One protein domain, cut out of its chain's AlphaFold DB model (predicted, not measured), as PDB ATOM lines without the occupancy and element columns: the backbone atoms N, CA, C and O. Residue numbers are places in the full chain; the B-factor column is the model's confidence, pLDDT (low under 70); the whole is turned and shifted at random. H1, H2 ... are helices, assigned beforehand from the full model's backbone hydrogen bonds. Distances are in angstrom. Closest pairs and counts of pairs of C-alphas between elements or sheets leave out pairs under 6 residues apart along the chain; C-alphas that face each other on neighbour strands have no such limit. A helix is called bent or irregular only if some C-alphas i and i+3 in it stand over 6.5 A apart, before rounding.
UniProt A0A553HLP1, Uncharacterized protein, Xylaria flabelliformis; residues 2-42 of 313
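This is residues 2 to 42 of the 313 residues of an uncharacterized protein of Xylaria flabelliformis (UniProt A0A553HLP1). One long helix, H3, makes the length of the model, and two short helices, H1 and H2, fold back beside its first half as a loose hook. Residues 29 to 42, of which 29 to 38 belong to H3, stick out beyond this hook as an arm, and the first printed residues, 2 to 7, stand free as a tail before H1. The printed part has 41 residues with three named helices, in the order H1, H2, H3 along the chain, and no named strand; the class is all helix. The whole is loose, with a radius of gyration of the C-alphas of 12.0 A, and elongated, with spans of 37 by 21 by 17 A.

Residues 2 to 10 stand free, of which 8 to 10 belong to H1, residues 8 to 12. H1 and H2, residues 14 to 19, meet only through their link, which is tight, with 1 residue between them. A second tight link, also of 1 residue, joins H2 to H3, residues 21 to 38. H2 and H3 are close but not clearly touching, with 2 pairs of C-alphas within 8 A; the closest C-alphas are those of Trp 17 and Thr 24, 6.5 A apart. These two helices stand at a steep tilt of 52 degrees and run opposite ways. H1 and H3 are only just apart, with their closest C-alphas at 8.2 A. In H2 each O i to N i+4 pair is within hydrogen-bond range, against 11 of 14 in H3 and 0 of 1 in H1, where 1 of 2 O i to N i+3 pairs is within range.

H1 runs from Val 8, whose C-alpha is at (32.920, 134.087, 25.167), to Phe 12, 8.5 A from first to last C-alpha. It is neither bent nor irregular, but only just: C-alphas 8 and 11 are 6.5 A apart. H2 runs from Pro 14 to Arg 19, 9.2 A from first to last C-alpha. H3 begins at Pro 21, with its C-alpha at (36.426, 116.498, 25.123), and ends 26.9 A away at Val 38, with its C-alpha at (29.588, 136.280, 8.220). H3 is irregular, only just: C-alphas 31 and 34 are 6.7 A apart.

The two C-alphas farthest apart are those of Arg 19 and Gly 42, at 36.9 A, and those of the first and last printed residues, Met 2 and Gly 42, are 34.1 A apart. The printed part has no cut, and no link between its helices is long. The mean pLDDT of the printed part is 79.3; residues 2 to 5 and 40 to 42 are under 70.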
ATOM      1  N   MET A   2      21.214 123.800  29.806       50.03
ATOM      2  CA  MET A   2      22.536 124.429  29.766       50.03
ATOM      3  C   MET A   2      22.311 125.897  29.417       50.03
ATOM      4  O   MET A   2      21.902 126.204  28.302       50.03
ATOM      5  N   GLY A   3      22.470 126.779  30.406       58.34
ATOM      6  CA  GLY A   3      22.473 128.218  30.172       58.34
ATOM      7  C   GLY A   3      23.654 128.565  29.276       58.34
ATOM      8  O   GLY A   3      24.765 128.093  29.522       58.34
ATOM      9  N   ALA A   4      23.404 129.335  28.219       59.84
ATOM     10  CA  ALA A   4      24.471 129.870  27.389       59.84
ATOM     11  C   ALA A   4      25.432 130.667  28.294       59.84
ATOM     12  O   ALA A   4      24.960 131.532  29.039       59.84
ATOM     13  N   PRO A   5      26.741 130.364  28.298       62.09
ATOM     14  CA  PRO A   5      27.695 131.138  29.074       62.09
ATOM     15  C   PRO A   5      27.686 132.577  28.553       62.09
ATOM     16  O   PRO A   5      27.801 132.810  27.352       62.09
ATOM     17  N   SER A   6      27.531 133.538  29.461       73.38
ATOM     18  CA  SER A   6      27.586 134.971  29.150       73.38
ATOM     19  C   SER A   6      28.980 135.435  28.714       73.38
ATOM     20  O   SER A   6      29.109 136.534  28.187       73.38
ATOM     21  N   ASP A   7      30.005 134.596  28.901       77.56
ATOM     22  CA  ASP A   7      31.395 134.907  28.591       77.56
ATOM     23  C   ASP A   7      31.942 134.033  27.462       77.56
ATOM     24  O   ASP A   7      32.157 132.829  27.612       77.56
ATOM     25  N   VAL A   8      32.257 134.681  26.341       71.62
ATOM     26  CA  VAL A   8      32.920 134.087  25.167       71.62
ATOM     27  C   VAL A   8      34.269 133.451  25.528       71.62
ATOM     28  O   VAL A   8      34.685 132.460  24.931       71.62
ATOM     29  N   PHE A   9      34.941 133.974  26.555       78.81
ATOM     30  CA  PHE A   9      36.245 133.483  26.999       78.81
ATOM     31  C   PHE A   9      36.178 132.212  27.856       78.81
ATOM     32  O   PHE A   9      37.206 131.561  28.044       78.81
ATOM     33  N   ALA A  10      34.993 131.797  28.321       75.44
ATOM     34  CA  ALA A  10      34.833 130.570  29.107       75.44
ATOM     35  C   ALA A  10      35.177 129.292  28.310       75.44
ATOM     36  O   ALA A  10      35.460 128.249  28.897       75.44
ATOM     37  N   LEU A  11      35.206 129.377  26.974       70.62
ATOM     38  CA  LEU A  11      35.621 128.297  26.070       70.62
ATOM     39  C   LEU A  11      37.131 127.988  26.136       70.62
ATOM     40  O   LEU A  11      37.545 126.894  25.744       70.62
ATOM     41  N   PHE A  12      37.943 128.919  26.652       79.69
ATOM     42  CA  PHE A  12      39.390 128.748  26.818       79.69
ATOM     43  C   PHE A  12      39.791 128.177  28.186       79.69
ATOM     44  O   PHE A  12      40.983 127.990  28.431       79.69
ATOM     45  N   ASP A  13      38.841 127.873  29.080       86.81
ATOM     46  CA  ASP A  13      39.173 127.176  30.325       86.81
ATOM     47  C   ASP A  13      39.618 125.733  29.987       86.81
ATOM     48  O   ASP A  13      38.857 124.980  29.372       86.81
ATOM     49  N   PRO A  14      40.841 125.301  30.349       86.88
ATOM     50  CA  PRO A  14      41.352 123.967  30.015       86.88
ATOM     51  C   PRO A  14      40.631 122.829  30.754       86.88
ATOM     52  O   PRO A  14      40.735 121.662  30.375       86.88
ATOM     53  N   ARG A  15      39.890 123.133  31.825       86.88
ATOM     54  CA  ARG A  15      39.211 122.131  32.666       86.88
ATOM     55  C   ARG A  15      38.186 121.267  31.904       86.88
ATOM     56  O   ARG A  15      38.243 120.041  32.048       86.88
ATOM     57  N   PRO A  16      37.255 121.826  31.106       82.94
ATOM     58  CA  PRO A  16      36.297 121.038  30.324       82.94
ATOM     59  C   PRO A  16      36.936 120.191  29.212       82.94
ATOM     60  O   PRO A  16      36.459 119.083  28.965       82.94
ATOM     61  N   TRP A  17      38.049 120.639  28.623       84.62
ATOM     62  CA  TRP A  17      38.787 119.888  27.595       84.62
ATOM     63  C   TRP A  17      39.347 118.557  28.111       84.62
ATOM     64  O   TRP A  17      39.415 117.583  27.366       84.62
ATOM     65  N   ILE A  18      39.708 118.497  29.395       91.75
ATOM     66  CA  ILE A  18      40.284 117.296  30.017       91.75
ATOM     67  C   ILE A  18      39.192 116.317  30.474       91.75
ATOM     68  O   ILE A  18      39.388 115.106  30.418       91.75
ATOM     69  N   ARG A  19      38.037 116.815  30.940       91.62
ATOM     70  CA  ARG A  19      36.971 115.957  31.495       91.62
ATOM     71  C   ARG A  19      35.987 115.425  30.456       91.62
ATOM     72  O   ARG A  19      35.498 114.314  30.629       91.62
ATOM     73  N   VAL A  20      35.650 116.207  29.431       92.06
ATOM     74  CA  VAL A  20      34.571 115.883  28.472       92.06
ATOM     75  C   VAL A  20      34.884 116.445  27.069       92.06
ATOM     76  O   VAL A  20      34.151 117.294  26.561       92.06
ATOM     77  N   PRO A  21      35.944 115.948  26.397       87.00
ATOM     78  CA  PRO A  21      36.426 116.498  25.123       87.00
ATOM     79  C   PRO A  21      35.399 116.416  23.979       87.00
ATOM     80  O   PRO A  21      35.354 117.282  23.106       87.00
ATOM     81  N   GLY A  22      34.538 115.392  23.985       89.12
ATOM     82  CA  GLY A  22      33.511 115.224  22.951       89.12
ATOM     83  C   GLY A  22      32.424 116.302  22.999       89.12
ATOM     84  O   GLY A  22      32.002 116.805  21.961       89.12
ATOM     85  N   LEU A  23      32.003 116.704  24.203       85.12
ATOM     86  CA  LEU A  23      30.956 117.713  24.375       85.12
ATOM     87  C   LEU A  23      31.477 119.120  24.044       85.12
ATOM     88  O   LEU A  23      30.751 119.926  23.465       85.12
ATOM     89  N   THR A  24      32.749 119.401  24.354       85.81
ATOM     90  CA  THR A  24      33.410 120.666  23.999       85.81
ATOM     91  C   THR A  24      33.580 120.828  22.492       85.81
ATOM     92  O   THR A  24      33.308 121.908  21.974       85.81
ATOM     93  N   LEU A  25      33.948 119.764  21.765       88.50
ATOM     94  CA  LEU A  25      34.059 119.810  20.302       88.50
ATOM     95  C   LEU A  25      32.710 120.086  19.626       88.50
ATOM     96  O   LEU A  25      32.643 120.907  18.713       88.50
ATOM     97  N   LEU A  26      31.629 119.454  20.099       89.44
ATOM     98  CA  LEU A  26      30.277 119.708  19.590       89.44
ATOM     99  C   LEU A  26      29.849 121.163  19.841       89.44
ATOM    100  O   LEU A  26      29.284 121.807  18.960       89.44
ATOM    101  N   GLY A  27      30.156 121.690  21.030       87.38
ATOM    102  CA  GLY A  27      29.900 123.085  21.381       87.38
ATOM    103  C   GLY A  27      30.623 124.059  20.453       87.38
ATOM    104  O   GLY A  27      29.987 124.965  19.926       87.38
ATOM    105  N   ILE A  28      31.913 123.831  20.186       86.88
ATOM    106  CA  ILE A  28      32.712 124.637  19.248       86.88
ATOM    107  C   ILE A  28      32.130 124.564  17.833       86.88
ATOM    108  O   ILE A  28      31.966 125.599  17.194       86.88
ATOM    109  N   ALA A  29      31.755 123.371  17.361       88.50
ATOM    110  CA  ALA A  29      31.154 123.202  16.040       88.50
ATOM    111  C   ALA A  29      29.851 124.005  15.892       88.50
ATOM    112  O   ALA A  29      29.686 124.710  14.902       88.50
ATOM    113  N   ILE A  30      28.965 123.958  16.896       89.62
ATOM    114  CA  ILE A  30      27.721 124.746  16.928       89.62
ATOM    115  C   ILE A  30      28.022 126.251  16.969       89.62
ATOM    116  O   ILE A  30      27.337 127.039  16.318       89.62
ATOM    117  N   TRP A  31      29.069 126.653  17.691       85.94
ATOM    118  CA  TRP A  31      29.491 128.049  17.804       85.94
ATOM    119  C   TRP A  31      30.102 128.605  16.506       85.94
ATOM    120  O   TRP A  31      29.982 129.795  16.226       85.94
ATOM    121  N   CYS A  32      30.704 127.753  15.672       84.50
ATOM    122  CA  CYS A  32      31.257 128.145  14.374       84.50
ATOM    123  C   CYS A  32      30.201 128.313  13.264       84.50
ATOM    124  O   CYS A  32      30.499 128.959  12.262       84.50
ATOM    125  N   ILE A  33      28.974 127.797  13.426       85.50
ATOM    126  CA  ILE A  33      27.891 127.918  12.426       85.50
ATOM    127  C   ILE A  33      27.557 129.386  12.077       85.50
ATOM    128  O   ILE A  33      27.491 129.708  10.895       85.50
ATOM    129  N   PRO A  34      27.364 130.318  13.031       82.31
ATOM    130  CA  PRO A  34      27.107 131.719  12.683       82.31
ATOM    131  C   PRO A  34      28.322 132.443  12.076       82.31
ATOM    132  O   PRO A  34      28.150 133.401  11.327       82.31
ATOM    133  N   LEU A  35      29.550 131.981  12.340       78.56
ATOM    134  CA  LEU A  35      30.774 132.565  11.776       78.56
ATOM    135  C   LEU A  35      30.923 132.279  10.274       78.56
ATOM    136  O   LEU A  35      31.400 133.145   9.542       78.56
ATOM    137  N   THR A  36      30.452 131.124   9.794       78.94
ATOM    138  CA  THR A  36      30.443 130.807   8.352       78.94
ATOM    139  C   THR A  36      29.404 131.613   7.568       78.94
ATOM    140  O   THR A  36      29.533 131.753   6.355       78.94
ATOM    141  N   ALA A  37      28.401 132.184   8.245       78.88
ATOM    142  CA  ALA A  37      27.442 133.102   7.630       78.88
ATOM    143  C   ALA A  37      28.014 134.520   7.439       78.88
ATOM    144  O   ALA A  37      27.615 135.216   6.509       78.88
ATOM    145  N   VAL A  38      28.945 134.951   8.301       80.50
ATOM    146  CA  VAL A  38      29.588 136.280   8.220       80.50
ATOM    147  C   VAL A  38      30.800 136.253   7.297       80.50
ATOM    148  O   VAL A  38      31.000 137.164   6.497       80.50
ATOM    149  N   VAL A  39      31.602 135.194   7.385       75.12
ATOM    150  CA  VAL A  39      32.703 134.941   6.461       75.12
ATOM    151  C   VAL A  39      32.220 133.867   5.507       75.12
ATOM    152  O   VAL A  39      32.531 132.693   5.691       75.12
ATOM    153  N   THR A  40      31.411 134.255   4.519       68.19
ATOM    154  CA  THR A  40      31.071 133.346   3.424       68.19
ATOM    155  C   THR A  40      32.388 132.919   2.767       68.19
ATOM    156  O   THR A  40      33.108 133.770   2.231       68.19
ATOM    157  N   PRO A  41      32.783 131.634   2.851       55.28
ATOM    158  CA  PRO A  41      34.012 131.176   2.227       55.28
ATOM    159  C   PRO A  41      33.773 131.205   0.718       55.28
ATOM    160  O   PRO A  41      33.175 130.295   0.155       55.28
ATOM    161  N   GLY A  42      34.170 132.306   0.081       60.12
ATOM    162  CA  GLY A  42      33.992 132.522  -1.350       60.12
ATOM    163  C   GLY A  42      33.096 133.709  -1.688       60.12
ATOM    164  O   GLY A  42      32.136 133.563  -2.437       60.12
TER     165      GLY A  42